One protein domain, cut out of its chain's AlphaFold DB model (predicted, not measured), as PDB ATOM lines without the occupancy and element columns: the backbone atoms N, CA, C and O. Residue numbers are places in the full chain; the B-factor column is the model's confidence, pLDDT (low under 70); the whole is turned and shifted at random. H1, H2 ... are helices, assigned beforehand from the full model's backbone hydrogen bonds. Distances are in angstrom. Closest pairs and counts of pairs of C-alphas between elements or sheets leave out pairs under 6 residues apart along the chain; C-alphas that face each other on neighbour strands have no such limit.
ATOM      1  N   GLU A  59     144.805  56.444 150.657       92.12
ATOM      2  CA  GLU A  59     146.016  55.627 150.571       92.12
ATOM      3  C   GLU A  59     147.284  56.496 150.523       92.12
ATOM      4  O   GLU A  59     147.338  57.552 149.894       92.12
ATOM      5  N   GLU A  60     148.367  56.004 151.123       89.44
ATOM      6  CA  GLU A  60     149.666  56.683 151.134       89.44
ATOM      7  C   GLU A  60     150.568  56.192 149.987       89.44
ATOM      8  O   GLU A  60     151.657  55.652 150.193       89.44
ATOM      9  N   ASN A  61     150.106  56.342 148.744       95.19
ATOM     10  CA  ASN A  61     150.878  55.972 147.554       95.19
ATOM     11  C   ASN A  61     150.773  57.016 146.431       95.19
ATOM     12  O   ASN A  61     149.985  57.962 146.482       95.19
ATOM     13  N   THR A  62     151.597  56.862 145.392       96.81
ATOM     14  CA  THR A  62     151.646  57.810 144.271       96.81
ATOM     15  C   THR A  62     150.325  57.871 143.511       96.81
ATOM     16  O   THR A  62     149.941  58.941 143.042       96.81
ATOM     17  N   LYS A  63     149.613  56.747 143.383       97.06
ATOM     18  CA  LYS A  63     148.320  56.699 142.694       97.06
ATOM     19  C   LYS A  63     147.298  57.582 143.409       97.06
ATOM     20  O   LYS A  63     146.662  58.412 142.760       97.06
ATOM     21  N   ALA A  64     147.186  57.447 144.727       96.94
ATOM     22  CA  ALA A  64     146.333  58.283 145.561       96.94
ATOM     23  C   ALA A  64     146.753  59.753 145.509       96.94
ATOM     24  O   ALA A  64     145.911  60.607 145.261       96.94
ATOM     25  N   LEU A  65     148.055  60.049 145.604       97.62
ATOM     26  CA  LEU A  65     148.572  61.414 145.464       97.62
ATOM     27  C   LEU A  65     148.140  62.069 144.141       97.62
ATOM     28  O   LEU A  65     147.607  63.176 144.143       97.62
ATOM     29  N   LEU A  66     148.366  61.393 143.009       98.00
ATOM     30  CA  LEU A  66     147.997  61.912 141.690       98.00
ATOM     31  C   LEU A  66     146.478  62.050 141.544       98.00
ATOM     32  O   LEU A  66     146.012  63.016 140.948       98.00
ATOM     33  N   THR A  67     145.711  61.113 142.104       97.62
ATOM     34  CA  THR A  67     144.243  61.161 142.091       97.62
ATOM     35  C   THR A  67     143.732  62.354 142.896       97.62
ATOM     36  O   THR A  67     142.917  63.119 142.392       97.62
ATOM     37  N   ASN A  68     144.268  62.578 144.095       97.88
ATOM     38  CA  ASN A  68     143.907  63.702 144.957       97.88
ATOM     39  C   ASN A  68     144.232  65.040 144.280       97.88
ATOM     40  O   ASN A  68     143.386  65.927 144.250       97.88
ATOM     41  N   TRP A  69     145.390  65.160 143.622       98.19
ATOM     42  CA  TRP A  69     145.699  66.339 142.806       98.19
ATOM     43  C   TRP A  69     144.697  66.564 141.674       98.19
ATOM     44  O   TRP A  69     144.355  67.707 141.385       98.19
ATOM     45  N   LEU A  70     144.211  65.504 141.022       97.44
ATOM     46  CA  LEU A  70     143.184  65.635 139.987       97.44
ATOM     47  C   LEU A  70     141.850  66.110 140.559       97.44
ATOM     48  O   LEU A  70     141.222  66.964 139.937       97.44
ATOM     49  N   VAL A  71     141.452  65.630 141.739       97.19
ATOM     50  CA  VAL A  71     140.271  66.149 142.447       97.19
ATOM     51  C   VAL A  71     140.441  67.634 142.768       97.19
ATOM     52  O   VAL A  71     139.556  68.438 142.485       97.19
ATOM     53  N   GLU A  72     141.603  68.027 143.287       97.62
ATOM     54  CA  GLU A  72     141.911  69.430 143.566       97.62
ATOM     55  C   GLU A  72     141.858  70.294 142.294       97.62
ATOM     56  O   GLU A  72     141.308  71.393 142.324       97.62
ATOM     57  N   PHE A  73     142.369  69.811 141.154       96.94
ATOM     58  CA  PHE A  73     142.229  70.509 139.870       96.94
ATOM     59  C   PHE A  73     140.760  70.638 139.442       96.94
ATOM     60  O   PHE A  73     140.350  71.702 138.982       96.94
ATOM     61  N   GLN A  74     139.948  69.588 139.611       94.75
ATOM     62  CA  GLN A  74     138.516  69.615 139.274       94.75
ATOM     63  C   GLN A  74     137.744  70.652 140.087       94.75
ATOM     64  O   GLN A  74     136.871  71.332 139.550       94.75
ATOM     65  N   ASN A  75     138.121  70.822 141.351       95.44
ATOM     66  CA  ASN A  75     137.517  71.802 142.245       95.44
ATOM     67  C   ASN A  75     138.148  73.200 142.122       95.44
ATOM     68  O   ASN A  75     137.697  74.126 142.789       95.44
ATOM     69  N   SER A  76     139.164  73.385 141.266       95.25
ATOM     70  CA  SER A  76     139.965  74.623 141.184       95.25
ATOM     71  C   SER A  76     140.649  74.996 142.513       95.25
ATOM     72  O   SER A  76     140.810  76.170 142.849       95.25
ATOM     73  N   GLU A  77     141.058  73.987 143.281       96.25
ATOM     74  CA  GLU A  77     141.660  74.101 144.615       96.25
ATOM     75  C   GLU A  77     143.148  73.721 144.647       96.25
ATOM     76  O   GLU A  77     143.798  73.910 145.679       96.25
ATOM     77  N   PHE A  78     143.700  73.222 143.535       97.62
ATOM     78  CA  PHE A  78     145.080  72.742 143.463       97.62
ATOM     79  C   PHE A  78     146.099  73.843 143.778       97.62
ATOM     80  O   PHE A  78     146.147  74.899 143.143       97.62
ATOM     81  N   LYS A  79     146.962  73.584 144.768       95.75
ATOM     82  CA  LYS A  79     147.978  74.547 145.247       95.75
ATOM     83  C   LYS A  79     149.394  73.979 145.277       95.75
ATOM     84  O   LYS A  79     150.362  74.743 145.300       95.75
ATOM     85  N   ASP A  80     149.547  72.661 145.201       96.12
ATOM     86  CA  ASP A  80     150.808  71.947 145.430       96.12
ATOM     87  C   ASP A  80     151.764  71.952 144.213       96.12
ATOM     88  O   ASP A  80     152.519  71.009 143.957       96.12
ATOM     89  N   PHE A  81     151.832  73.069 143.476       97.12
ATOM     90  CA  PHE A  81     152.702  73.233 142.304       97.12
ATOM     91  C   PHE A  81     154.189  72.982 142.591       97.12
ATOM     92  O   PHE A  81     154.923  72.565 141.692       97.12
ATOM     93  N   GLN A  82     154.659  73.218 143.819       96.94
ATOM     94  CA  GLN A  82     156.046  72.923 144.195       96.94
ATOM     95  C   GLN A  82     156.320  71.416 144.230       96.94
ATOM     96  O   GLN A  82     157.324  70.970 143.668       96.94
ATOM     97  N   LYS A  83     155.412  70.623 144.818       97.25
ATOM     98  CA  LYS A  83     155.518  69.158 144.829       97.25
ATOM     99  C   LYS A  83     155.376  68.593 143.421       97.25
ATOM    100  O   LYS A  83     156.206  67.783 143.013       97.25
ATOM    101  N   LEU A  84     154.418  69.094 142.640       98.25
ATOM    102  CA  LEU A  84     154.272  68.706 141.237       98.25
ATOM    103  C   LEU A  84     155.550  68.991 140.438       98.25
ATOM    104  O   LEU A  84     156.033  68.130 139.706       98.25
ATOM    105  N   LYS A  85     156.159  70.169 140.611       97.38
ATOM    106  CA  LYS A  85     157.429  70.512 139.957       97.38
ATOM    107  C   LYS A  85     158.581  69.615 140.415       97.38
ATOM    108  O   LYS A  85     159.483  69.337 139.624       97.38
ATOM    109  N   LEU A  86     158.585  69.167 141.670       96.94
ATOM    110  CA  LEU A  86     159.588  68.231 142.174       96.94
ATOM    111  C   LEU A  86     159.425  66.840 141.544       96.94
ATOM    112  O   LEU A  86     160.407  66.311 141.019       96.94
ATOM    113  N   LEU A  87     158.202  66.300 141.497       97.94
ATOM    114  CA  LEU A  87     157.898  65.055 140.783       97.94
ATOM    115  C   LEU A  87     158.271  65.162 139.298       97.94
ATOM    116  O   LEU A  87     158.943  64.281 138.763       97.94
ATOM    117  N   LEU A  88     157.927  66.283 138.656       97.56
ATOM    118  CA  LEU A  88     158.284  66.571 137.270       97.56
ATOM    119  C   LEU A  88     159.794  66.468 137.043       97.56
ATOM    120  O   LEU A  88     160.232  65.768 136.137       97.56
ATOM    121  N   LYS A  89     160.606  67.115 137.891       95.94
ATOM    122  CA  LYS A  89     162.075  67.051 137.802       95.94
ATOM    123  C   LYS A  89     162.594  65.620 137.926       95.94
ATOM    124  O   LYS A  89     163.537  65.248 137.232       95.94
ATOM    125  N   ARG A  90     161.998  64.814 138.808       95.06
ATOM    126  CA  ARG A  90     162.369  63.401 138.979       95.06
ATOM    127  C   ARG A  90     162.045  62.608 137.723       95.06
ATOM    128  O   ARG A  90     162.944  61.968 137.180       95.06
ATOM    129  N   PHE A  91     160.821  62.747 137.215       95.88
ATOM    130  CA  PHE A  91     160.403  62.166 135.943       95.88
ATOM    131  C   PHE A  91     161.301  62.617 134.783       95.88
ATOM    132  O   PHE A  91     161.634  61.821 133.907       95.88
ATOM    133  N   GLU A  92     161.759  63.872 134.771       92.62
ATOM    134  CA  GLU A  92     162.618  64.365 133.700       92.62
ATOM    135  C   GLU A  92     163.970  63.660 133.610       92.62
ATOM    136  O   GLU A  92     164.495  63.464 132.507       92.62
ATOM    137  N   VAL A  93     164.498  63.245 134.760       91.31
ATOM    138  CA  VAL A  93     165.758  62.512 134.866       91.31
ATOM    139  C   VAL A  93     165.546  61.025 134.590       91.31
ATOM    140  O   VAL A  93     166.272  60.456 133.771       91.31
ATOM    141  N   THR A  94     164.567  60.411 135.263       92.38
ATOM    142  CA  THR A  94     164.400  58.950 135.317       92.38
ATOM    143  C   THR A  94     163.483  58.386 134.240       92.38
ATOM    144  O   THR A  94     163.616  57.210 133.924       92.38
ATOM    145  N   ARG A  95     162.556  59.196 133.708       92.88
ATOM    146  CA  ARG A  95     161.402  58.780 132.887       92.88
ATOM    147  C   ARG A  95     160.457  57.797 133.579       92.88
ATOM    148  O   ARG A  95     159.703  57.103 132.911       92.88
ATOM    149  N   LYS A  96     160.483  57.752 134.913       95.31
ATOM    150  CA  LYS A  96     159.736  56.782 135.720       95.31
ATOM    151  C   LYS A  96     158.842  57.475 136.733       95.31
ATOM    152  O   LYS A  96     159.298  58.403 137.407       95.31
ATOM    153  N   ILE A  97     157.622  56.966 136.864       97.38
ATOM    154  CA  ILE A  97     156.711  57.259 137.970       97.38
ATOM    155  C   ILE A  97     156.649  56.012 138.852       97.38
ATOM    156  O   ILE A  97     156.281  54.941 138.380       97.38
ATOM    157  N   TYR A  98     157.092  56.138 140.099       97.12
ATOM    158  CA  TYR A  98     157.182  55.030 141.049       97.12
ATOM    159  C   TYR A  98     155.894  54.907 141.870       97.12
ATOM    160  O   TYR A  98     155.246  55.916 142.137       97.12
ATOM    161  N   GLU A  99     155.547  53.696 142.312       96.69
ATOM    162  CA  GLU A  99     154.351  53.422 143.135       96.69
ATOM    163  C   GLU A  99     154.356  54.179 144.469       96.69
ATOM    164  O   GLU A  99     153.305  54.570 144.969       96.69
ATOM    165  N   THR A 100     155.539  54.414 145.037       96.31
ATOM    166  CA  THR A 100     155.714  55.123 146.308       96.31
ATOM    167  C   THR A 100     156.957  56.005 146.290       96.31
ATOM    168  O   THR A 100     157.964  55.698 145.642       96.31
ATOM    169  N   TYR A 101     156.895  57.105 147.033       95.12
ATOM    170  CA  TYR A 101     157.959  58.095 147.135       95.12
ATOM    171  C   TYR A 101     158.184  58.520 148.588       95.12
ATOM    172  O   TYR A 101     157.261  58.484 149.395       95.12
ATOM    173  N   ASP A 102     159.402  58.961 148.898       94.19
ATOM    174  CA  ASP A 102     159.670  59.783 150.078       94.19
ATOM    175  C   ASP A 102     159.205  61.241 149.868       94.19
ATOM    176  O   ASP A 102     158.788  61.647 148.779       94.19
ATOM    177  N   GLU A 103     159.350  62.069 150.903       91.38
ATOM    178  CA  GLU A 103     159.049  63.511 150.875       91.38
ATOM    179  C   GLU A 103     159.788  64.298 149.766       91.38
ATOM    180  O   GLU A 103     159.363  65.381 149.364       91.38
ATOM    181  N   ASN A 104     160.886  63.750 149.233       92.88
ATOM    182  CA  ASN A 104     161.741  64.354 148.212       92.88
ATOM    183  C   ASN A 104     161.504  63.773 146.802       92.88
ATOM    184  O   ASN A 104     162.320  64.000 145.883       92.88
ATOM    185  N   PHE A 105     160.415  63.015 146.624       94.69
ATOM    186  CA  PHE A 105     160.083  62.254 145.420       94.69
ATOM    187  C   PHE A 105     161.217  61.332 144.952       94.69
ATOM    188  O   PHE A 105     161.498  61.196 143.755       94.69
ATOM    189  N   ARG A 106     161.908  60.689 145.893       92.75
ATOM    190  CA  ARG A 106     162.793  59.551 145.617       92.75
ATOM    191  C   ARG A 106     162.032  58.255 145.899       92.75
ATOM    192  O   ARG A 106     161.234  58.236 146.831       92.75
ATOM    193  N   PRO A 107     162.224  57.192 145.101       93.38
ATOM    194  CA  PRO A 107     161.581  55.914 145.388       93.38
ATOM    195  C   PRO A 107     161.976  55.452 146.795       93.38
ATOM    196  O   PRO A 107     163.156  55.527 147.144       93.38
ATOM    197  N   LEU A 108     161.004  54.984 147.587       89.00
ATOM    198  CA  LEU A 108     161.235  54.592 148.986       89.00
ATOM    199  C   LEU A 108     162.342  53.542 149.130       89.00
ATOM    200  O   LEU A 108     163.076  53.534 150.116       89.00
ATOM    201  N   ASN A 109     162.481  52.648 148.149       90.62
ATOM    202  CA  ASN A 109     163.571  51.687 148.098       90.62
ATOM    203  C   ASN A 109     163.944  51.331 146.646       90.62
ATOM    204  O   ASN A 109     163.282  51.721 145.687       90.62
ATOM    205  N   LYS A 110     165.034  50.571 146.469       85.50
ATOM    206  CA  LYS A 110     165.533  50.166 145.139       85.50
ATOM    207  C   LYS A 110     164.561  49.272 144.358       85.50
ATOM    208  O   LYS A 110     164.673  49.200 143.139       85.50
ATOM    209  N   ASN A 111     163.645  48.603 145.055       88.69
ATOM    210  CA  ASN A 111     162.691  47.659 144.482       88.69
ATOM    211  C   ASN A 111     161.308  48.287 144.271       88.69
ATOM    212  O   ASN A 111     160.392  47.585 143.845       88.69
ATOM    213  N   THR A 112     161.140  49.585 144.559       91.50
ATOM    214  CA  THR A 112     159.891  50.285 144.273       91.50
ATOM    215  C   THR A 112     159.612  50.195 142.777       91.50
ATOM    216  O   THR A 112     160.433  50.584 141.940       91.50
ATOM    217  N   LYS A 113     158.448  49.653 142.439       94.38
ATOM    218  CA  LYS A 113     158.042  49.430 141.057       94.38
ATOM    219  C   LYS A 113     157.609  50.741 140.401       94.38
ATOM    220  O   LYS A 113     157.288  51.726 141.064       94.38
ATOM    221  N   PHE A 114     157.646  50.739 139.075       92.25
ATOM    222  CA  PHE A 114     157.314  51.882 138.218       92.25
ATOM    223  C   PHE A 114     156.634  51.444 136.916       92.25
ATOM    224  O   PHE A 114     156.637  52.183 135.935       92.25
ATOM    225  N   THR A 115     156.145  50.207 136.857       88.06
ATOM    226  CA  THR A 115     155.616  49.578 135.636       88.06
ATOM    227  C   THR A 115     154.099  49.685 135.523       88.06
ATOM    228  O   THR A 115     153.532  49.177 134.566       88.06
ATOM    229  N   GLU A 116     153.432  50.310 136.493       92.56
ATOM    230  CA  GLU A 116     151.982  50.488 136.463       92.56
ATOM    231  C   GLU A 116     151.585  51.592 135.475       92.56
ATOM    232  O   GLU A 116     151.823  52.777 135.723       92.56
ATOM    233  N   ASN A 117     150.932  51.216 134.374       93.12
ATOM    234  CA  ASN A 117     150.468  52.148 133.339       93.12
ATOM    235  C   ASN A 117     149.523  53.228 133.892       93.12
ATOM    236  O   ASN A 117     149.606  54.392 133.493       93.12
ATOM    237  N   THR A 118     148.694  52.881 134.882       94.25
ATOM    238  CA  THR A 118     147.788  53.818 135.560       94.25
ATOM    239  C   THR A 118     148.524  55.014 136.168       94.25
ATOM    240  O   THR A 118     148.003  56.125 136.122       94.25
ATOM    241  N   LEU A 119     149.748  54.842 136.683       96.88
ATOM    242  CA  LEU A 119     150.524  55.960 137.233       96.88
ATOM    243  C   LEU A 119     150.895  56.982 136.152       96.88
ATOM    244  O   LEU A 119     150.824  58.186 136.390       96.88
ATOM    245  N   TYR A 120     151.261  56.515 134.957       97.75
ATOM    246  CA  TYR A 120     151.596  57.386 133.829       97.75
ATOM    247  C   TYR A 120     150.347  58.063 133.261       97.75
ATOM    248  O   TYR A 120     150.411  59.250 132.953       97.75
ATOM    249  N   LEU A 121     149.210  57.362 133.198       96.62
ATOM    250  CA  LEU A 121     147.922  57.941 132.793       96.62
ATOM    251  C   LEU A 121     147.452  59.032 133.761       96.62
ATOM    252  O   LEU A 121     147.125  60.141 133.348       96.62
ATOM    253  N   LEU A 122     147.455  58.770 135.070       97.62
ATOM    254  CA  LEU A 122     147.088  59.794 136.053       97.62
ATOM    255  C   LEU A 122     148.037  60.994 135.967       97.62
ATOM    256  O   LEU A 122     147.602  62.146 135.995       97.62
ATOM    257  N   PHE A 123     149.334  60.738 135.789       98.50
ATOM    258  CA  PHE A 123     150.310  61.805 135.629       98.50
ATOM    259  C   PHE A 123     150.099  62.610 134.335       98.50
ATOM    260  O   PHE A 123     150.235  63.833 134.374       98.50
ATOM    261  N   SER A 124     149.699  61.997 133.211       98.00
ATOM    262  CA  SER A 124     149.362  62.744 131.990       98.00
ATOM    263  C   SER A 124     148.165  63.672 132.207       98.00
ATOM    264  O   SER A 124     148.238  64.840 131.821       98.00
ATOM    265  N   PHE A 125     147.116  63.232 132.912       97.56
ATOM    266  CA  PHE A 125     145.997  64.112 133.283       97.56
ATOM    267  C   PHE A 125     146.432  65.266 134.193       97.56
ATOM    268  O   PHE A 125     146.002  66.406 133.995       97.56
ATOM    269  N   VAL A 126     147.311  65.007 135.165       98.38
ATOM    270  CA  VAL A 126     147.857  66.058 136.039       98.38
ATOM    271  C   VAL A 126     148.605  67.102 135.204       98.38
ATOM    272  O   VAL A 126     148.405  68.301 135.387       98.38
ATOM    273  N   LEU A 127     149.421  66.671 134.235       98.62
ATOM    274  CA  LEU A 127     150.161  67.573 133.347       98.62
ATOM    275  C   LEU A 127     149.248  68.368 132.407       98.62
ATOM    276  O   LEU A 127     149.518  69.546 132.162       98.62
ATOM    277  N   VAL A 128     148.165  67.760 131.914       98.12
ATOM    278  CA  VAL A 128     147.130  68.449 131.128       98.12
ATOM    279  C   VAL A 128     146.527  69.596 131.938       98.12
ATOM    280  O   VAL A 128     146.504  70.731 131.455       98.12
ATOM    281  N   ASN A 129     146.077  69.336 133.168       98.06
ATOM    282  CA  ASN A 129     145.459  70.360 134.015       98.06
ATOM    283  C   ASN A 129     146.468  71.435 134.447       98.06
ATOM    284  O   ASN A 129     146.214  72.627 134.275       98.06
ATOM    285  N   ALA A 130     147.675  71.037 134.853       98.38
ATOM    286  CA  ALA A 130     148.735  71.978 135.199       98.38
ATOM    287  C   ALA A 130     149.125  72.888 134.022       98.38
ATOM    288  O   ALA A 130     149.376  74.084 134.209       98.38
ATOM    289  N   TYR A 131     149.162  72.366 132.790       98.38
ATOM    290  CA  TYR A 131     149.383  73.195 131.607       98.38
ATOM    291  C   TYR A 131     148.188  74.106 131.314       98.38
ATOM    292  O   TYR A 131     148.399  75.274 130.984       98.38
ATOM    293  N   LYS A 132     146.943  73.623 131.457       97.00
ATOM    294  CA  LYS A 132     145.736  74.447 131.270       97.00
ATOM    295  C   LYS A 132     145.767  75.690 132.152       97.00
ATOM    296  O   LYS A 132     145.550  76.771 131.606       97.00
ATOM    297  N   GLU A 133     146.097  75.534 133.430       97.25
ATOM    298  CA  GLU A 133     146.133  76.630 134.403       97.25
ATOM    299  C   GLU A 133     147.345  77.550 134.237       97.25
ATOM    300  O   GLU A 133     147.217  78.770 134.270       97.25
ATOM    301  N   THR A 134     148.539  76.987 134.038       96.88
ATOM    302  CA  THR A 134     149.783  77.772 134.143       96.88
ATOM    303  C   THR A 134     150.387  78.189 132.805       96.88
ATOM    304  O   THR A 134     151.257  79.063 132.768       96.88
ATOM    305  N   LYS A 135     150.004  77.510 131.714       96.38
ATOM    306  CA  LYS A 135     150.603  77.612 130.368       96.38
ATOM    307  C   LYS A 135     152.123  77.404 130.333       96.38
ATOM    308  O   LYS A 135     152.792  77.790 129.375       96.38
ATOM    309  N   LYS A 136     152.716  76.793 131.367       97.31
ATOM    310  CA  LYS A 136     154.167  76.586 131.432       97.31
ATOM    311  C   LYS A 136     154.591  75.422 130.539       97.31
ATOM    312  O   LYS A 136     154.229  74.274 130.784       97.31
ATOM    313  N   LEU A 137     155.431  75.714 129.544       96.56
ATOM    314  CA  LEU A 137     155.849  74.758 128.510       96.56
ATOM    315  C   LEU A 137     156.524  73.490 129.045       96.56
ATOM    316  O   LEU A 137     156.450  72.454 128.399       96.56
ATOM    317  N   TYR A 138     157.154  73.530 130.219       96.44
ATOM    318  CA  TYR A 138     157.768  72.333 130.799       96.44
ATOM    319  C   TYR A 138     156.737  71.257 131.193       96.44
ATOM    320  O   TYR A 138     157.078  70.072 131.188       96.44
ATOM    321  N   TYR A 139     155.479  71.631 131.475       98.31
ATOM    322  CA  TYR A 139     154.397  70.663 131.676       98.31
ATOM    323  C   TYR A 139     154.000  70.006 130.357       98.31
ATOM    324  O   TYR A 139     153.951  68.783 130.293       98.31
ATOM    325  N   LEU A 140     153.827  70.791 129.289       97.69
ATOM    326  CA  LEU A 140     153.544  70.261 127.953       97.69
ATOM    327  C   LEU A 140     154.688  69.379 127.429       97.69
ATOM    328  O   LEU A 140     154.453  68.295 126.911       97.69
ATOM    329  N   ASN A 141     155.938  69.801 127.625       95.75
ATOM    330  CA  ASN A 141     157.118  69.012 127.269       95.75
ATOM    331  C   ASN A 141     157.153  67.667 127.999       95.75
ATOM    332  O   ASN A 141     157.608  66.668 127.454       95.75
ATOM    333  N   SER A 142     156.704  67.636 129.251       97.25
ATOM    334  CA  SER A 142     156.634  66.389 130.005       97.25
ATOM    335  C   SER A 142     155.436  65.545 129.588       97.25
ATOM    336  O   SER A 142     155.592  64.334 129.494       97.25
ATOM    337  N   LEU A 143     154.300  66.170 129.256       97.94
ATOM    338  CA  LEU A 143     153.113  65.493 128.729       97.94
ATOM    339  C   LEU A 143     153.459  64.729 127.450       97.94
ATOM    340  O   LEU A 143     153.178  63.539 127.381       97.94
ATOM    341  N   LEU A 144     154.186  65.367 126.525       95.56
ATOM    342  CA  LEU A 144     154.685  64.732 125.300       95.56
ATOM    343  C   LEU A 144     155.441  63.431 125.582       95.56
ATOM    344  O   LEU A 144     155.214  62.421 124.927       95.56
ATOM    345  N   LYS A 145     156.318  63.445 126.588       95.19
ATOM    346  CA  LYS A 145     157.157  62.294 126.944       95.19
ATOM    347  C   LYS A 145     156.368  61.201 127.659       95.19
ATOM    348  O   LYS A 145     156.654  60.028 127.464       95.19
ATOM    349  N   VAL A 146     155.409  61.571 128.508       96.75
ATOM    350  CA  VAL A 146     154.519  60.601 129.163       96.75
ATOM    351  C   VAL A 146     153.628  59.928 128.121       96.75
ATOM    352  O   VAL A 146     153.529  58.706 128.111       96.75
ATOM    353  N   ASN A 147     153.055  60.704 127.202       95.94
ATOM    354  CA  ASN A 147     152.247  60.174 126.112       95.94
ATOM    355  C   ASN A 147     153.089  59.312 125.162       95.94
ATOM    356  O   ASN A 147     152.631  58.245 124.776       95.94
ATOM    357  N   ASP A 148     154.337  59.688 124.855       94.12
ATOM    358  CA  ASP A 148     155.261  58.831 124.099       94.12
ATOM    359  C   ASP A 148     155.456  57.463 124.786       94.12
ATOM    360  O   ASP A 148     155.408  56.431 124.116       94.12
ATOM    361  N   ILE A 149     155.634  57.431 126.115       94.19
ATOM    362  CA  ILE A 149     155.752  56.178 126.886       94.19
ATOM    363  C   ILE A 149     154.459  55.357 126.785       94.19
ATOM    364  O   ILE A 149     154.526  54.163 126.506       94.19
ATOM    365  N   LEU A 150     153.297  55.978 126.992       94.69
ATOM    366  CA  LEU A 150     152.001  55.295 126.976       94.69
ATOM    367  C   LEU A 150     151.651  54.745 125.588       94.69
ATOM    368  O   LEU A 150     151.296  53.578 125.473       94.69
ATOM    369  N   ILE A 151     151.833  55.542 124.531       93.31
ATOM    370  CA  ILE A 151     151.619  55.127 123.135       93.31
ATOM    371  C   ILE A 151     152.571  53.983 122.769       93.31
ATOM    372  O   ILE A 151     152.172  53.008 122.139       93.31
ATOM    373  N   SER A 152     153.836  54.060 123.197       90.94
ATOM    374  CA  SER A 152     154.805  52.988 122.935       90.94
ATOM    375  C   SER A 152     154.393  51.661 123.568       90.94
ATOM    376  O   SER A 152     154.712  50.611 123.023       90.94
ATOM    377  N   ASN A 153     153.676  51.693 124.692       89.94
ATOM    378  CA  ASN A 153     153.223  50.505 125.411       89.94
ATOM    379  C   ASN A 153     151.705  50.293 125.293       89.94
ATOM    380  O   ASN A 153     151.119  49.645 126.154       89.94
ATOM    381  N   GLU A 154     151.062  50.791 124.224       89.81
ATOM    382  CA  GLU A 154     149.602  50.686 124.024       89.81
ATOM    383  C   GLU A 154     149.094  49.238 124.139       89.81
ATOM    384  O   GLU A 154     147.998  49.000 124.631       89.81
ATOM    385  N   LYS A 155     149.910  48.250 123.752       88.50
ATOM    386  CA  LYS A 155     149.564  46.819 123.833       88.50
ATOM    387  C   LYS A 155     149.353  46.302 125.260       88.50
ATOM    388  O   LYS A 155     148.696  45.280 125.426       88.50
ATOM    389  N   ASP A 156     149.918  46.986 126.252       89.81
ATOM    390  CA  ASP A 156     149.790  46.650 127.671       89.81
ATOM    391  C   ASP A 156     148.670  47.463 128.354       89.81
ATOM    392  O   ASP A 156     148.505  47.398 129.575       89.81
ATOM    393  N   LEU A 157     147.926  48.271 127.588       90.75
ATOM    394  CA  LEU A 157     146.810  49.080 128.067       90.75
ATOM    395  C   LEU A 157     145.485  48.341 127.876       90.75
ATOM    396  O   LEU A 157     145.264  47.651 126.881       90.75
ATOM    397  N   THR A 158     144.574  48.516 128.830       90.75
ATOM    398  CA  THR A 158     143.180  48.093 128.653       90.75
ATOM    399  C   THR A 158     142.450  49.018 127.671       90.75
ATOM    400  O   THR A 158     142.882  50.140 127.415       90.75
ATOM    401  N   GLU A 159     141.292  48.606 127.151       86.94
ATOM    402  CA  GLU A 159     140.460  49.478 126.298       86.94
ATOM    403  C   GLU A 159     140.071  50.792 127.002       86.94
ATOM    404  O   GLU A 159     140.031  51.863 126.386       86.94
ATOM    405  N   ASN A 160     139.844  50.731 128.318       87.31
ATOM    406  CA  ASN A 160     139.576  51.913 129.127       87.31
ATOM    407  C   ASN A 160     140.809  52.825 129.218       87.31
ATOM    408  O   ASN A 160     140.701  54.032 129.021       87.31
ATOM    409  N   ASP A 161     141.995  52.260 129.445       90.50
ATOM    410  CA  ASP A 161     143.252  53.017 129.462       90.50
ATOM    411  C   ASP A 161     143.526  53.710 128.119       90.50
ATOM    412  O   ASP A 161     143.945  54.867 128.097       90.50
ATOM    413  N   ILE A 162     143.241  53.040 126.997       90.31
ATOM    414  CA  ILE A 162     143.357  53.614 125.648       90.31
ATOM    415  C   ILE A 162     142.384  54.785 125.473       90.31
ATOM    416  O   ILE A 162     142.763  55.840 124.962       90.31
ATOM    417  N   SER A 163     141.142  54.638 125.939       88.25
ATOM    418  CA  SER A 163     140.138  55.711 125.912       88.25
ATOM    419  C   SER A 163     140.606  56.942 126.695       88.25
ATOM    420  O   SER A 163     140.528  58.074 126.214       88.25
ATOM    421  N   LEU A 164     141.168  56.720 127.883       89.06
ATOM    422  CA  LEU A 164     141.727  57.767 128.733       89.06
ATOM    423  C   LEU A 164     142.965  58.431 128.106       89.06
ATOM    424  O   LEU A 164     143.091  59.661 128.122       89.06
ATOM    425  N   LEU A 165     143.856  57.641 127.505       92.88
ATOM    426  CA  LEU A 165     145.016  58.140 126.769       92.88
ATOM    427  C   LEU A 165     144.589  59.010 125.581       92.88
ATOM    428  O   LEU A 165     145.155  60.084 125.381       92.88
ATOM    429  N   ASN A 166     143.556  58.601 124.840       91.62
ATOM    430  CA  ASN A 166     142.999  59.364 123.724       91.62
ATOM    431  C   ASN A 166     142.548  60.770 124.144       91.62
ATOM    432  O   ASN A 166     142.772  61.734 123.406       91.62
ATOM    433  N   LEU A 167     141.979  60.923 125.343       91.50
ATOM    434  CA  LEU A 167     141.618  62.236 125.891       91.50
ATOM    435  C   LEU A 167     142.861  63.095 126.175       91.50
ATOM    436  O   LEU A 167     142.896  64.272 125.808       91.50
ATOM    437  N   CYS A 168     143.908  62.512 126.769       93.75
ATOM    438  CA  CYS A 168     145.173  63.212 127.020       93.75
ATOM    439  C   CYS A 168     145.884  63.622 125.721       93.75
ATOM    440  O   CYS A 168     146.401  64.736 125.620       93.75
ATOM    441  N   VAL A 169     145.887  62.748 124.714       94.69
ATOM    442  CA  VAL A 169     146.467  63.010 123.392       94.69
ATOM    443  C   VAL A 169     145.690  64.102 122.656       94.69
ATOM    444  O   VAL A 169     146.295  64.991 122.060       94.69
ATOM    445  N   ALA A 170     144.356  64.104 122.735       93.19
ATOM    446  CA  ALA A 170     143.541  65.167 122.149       93.19
ATOM    447  C   ALA A 170     143.867  66.544 122.756       93.19
ATOM    448  O   ALA A 170     143.951  67.543 122.036       93.19
ATOM    449  N   GLU A 171     144.095  66.601 124.070       95.19
ATOM    450  CA  GLU A 171     144.534  67.817 124.758       95.19
ATOM    451  C   GLU A 171     145.951  68.241 124.347       95.19
ATOM    452  O   GLU A 171     146.167  69.414 124.044       95.19
ATOM    453  N   GLU A 172     146.897  67.301 124.255       96.19
ATOM    454  CA  GLU A 172     148.252  67.554 123.742       96.19
ATOM    455  C   GLU A 172     148.221  68.178 122.336       96.19
ATOM    456  O   GLU A 172     148.838  69.225 122.112       96.19
ATOM    457  N   LEU A 173     147.461  67.578 121.410       94.56
ATOM    458  CA  LEU A 173     147.276  68.080 120.044       94.56
ATOM    459  C   LEU A 173     146.741  69.516 120.057       94.56
ATOM    460  O   LEU A 173     147.315  70.401 119.420       94.56
ATOM    461  N   ARG A 174     145.691  69.766 120.847       94.56
ATOM    462  CA  ARG A 174     145.089  71.095 120.997       94.56
ATOM    463  C   ARG A 174     146.083  72.121 121.538       94.56
ATOM    464  O   ARG A 174     146.124  73.254 121.059       94.56
ATOM    465  N   PHE A 175     146.880  71.758 122.541       96.00
ATOM    466  CA  PHE A 175     147.884  72.653 123.117       96.00
ATOM    467  C   PHE A 175     148.960  73.039 122.108       96.00
ATOM    468  O   PHE A 175     149.338  74.210 122.049       96.00
ATOM    469  N   ILE A 176     149.423  72.084 121.305       94.38
ATOM    470  CA  ILE A 176     150.443  72.330 120.287       94.38
ATOM    471  C   ILE A 176     149.892  73.151 119.124       94.38
ATOM    472  O   ILE A 176     150.559  74.093 118.693       94.38
ATOM    473  N   ASP A 177     148.676  72.873 118.658       92.25
ATOM    474  CA  ASP A 177     148.048  73.681 117.608       92.25
ATOM    475  C   ASP A 177     147.826  75.132 118.082       92.25
ATOM    476  O   ASP A 177     148.114  76.075 117.341       92.25
ATOM    477  N   ASN A 178     147.432  75.342 119.345       93.81
ATOM    478  CA  ASN A 178     147.340  76.683 119.934       93.81
ATOM    479  C   ASN A 178     148.699  77.402 119.976       93.81
ATOM    480  O   ASN A 178     148.786  78.579 119.618       93.81
ATOM    481  N   LEU A 179     149.772  76.709 120.377       93.25
ATOM    482  CA  LEU A 179     151.122  77.282 120.371       93.25
ATOM    483  C   LEU A 179     151.566  77.649 118.955       93.25
ATOM    484  O   LEU A 179     152.076  78.746 118.744       93.25
ATOM    485  N   ARG A 180     151.316  76.775 117.976       88.12
ATOM    486  CA  ARG A 180     151.631  77.033 116.568       88.12
ATOM    487  C   ARG A 180     150.925  78.281 116.048       88.12
ATOM    488  O   ARG A 180     151.542  79.070 115.343       88.12
ATOM    489  N   ASN A 181     149.658  78.470 116.408       88.19
ATOM    490  CA  ASN A 181     148.891  79.650 116.010       88.19
ATOM    491  C   ASN A 181     149.369  80.936 116.697       88.19
ATOM    492  O   ASN A 181     149.179  82.008 116.146       88.19
ATOM    493  N   THR A 182     150.006  80.833 117.866       86.44
ATOM    494  CA  THR A 182     150.568  81.989 118.587       86.44
ATOM    495  C   THR A 182     151.916  82.445 118.006       86.44
ATOM    496  O   THR A 182     152.360  83.555 118.273       86.44
ATOM    497  N   LEU A 183     152.592  81.580 117.242       75.50
ATOM    498  CA  LEU A 183     153.910  81.836 116.646       75.50
ATOM    499  C   LEU A 183     153.843  82.329 115.189       75.50
ATOM    500  O   LEU A 183     154.892  82.582 114.597       75.50
ATOM    501  N   LYS A 184     152.642  82.404 114.610       55.41
ATOM    502  CA  LYS A 184     152.382  82.973 113.282       55.41
ATOM    503  C   LYS A 184     152.061  84.453 113.406       55.41
ATOM    504  O   LYS A 184     152.513  85.199 112.514       55.41
TER     505      LYS A 184
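This is residues 59 to 184 of the 184 residues of an uncharacterized protein of Brumimicrobium sp. C305 (UniProt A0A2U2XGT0). Helices H3, H4 and H5 form an up-and-down bundle, each running against the one before; H1 packs on H3, away from H5. Unnamed residues 95 to 116 link H2 to H3. The printed part has 126 residues, five named helices, H1 to H5, and no named strand: all helix, compact, radius of gyration of the C-alphas 14.3 A, spans 48 by 35 by 28 A.

H5, residues 159 to 182, measures 34.9 A between end C-alphas, the last at (150.568, 81.989, 118.587). H4 is residues 137 to 152, 22.5 A; H3 117 to 134, 25.6 A; H2 81 to 94, 19.7 A; H1 62 to 74, 18.4 A, from C-alpha 62 at (151.646, 57.810, 144.271).

H3 and H4, a hairpin, touch at a shallow tilt of 24 degrees; their closest C-alphas, Leu 127 and Tyr 139, are 5.5 A apart. Every O i to N i+4 pair is within hydrogen-bond range except in H4, 11 of 12.

The printed part has no cut; the H2 to H3 link is long; residue 184 is under pLDDT 70.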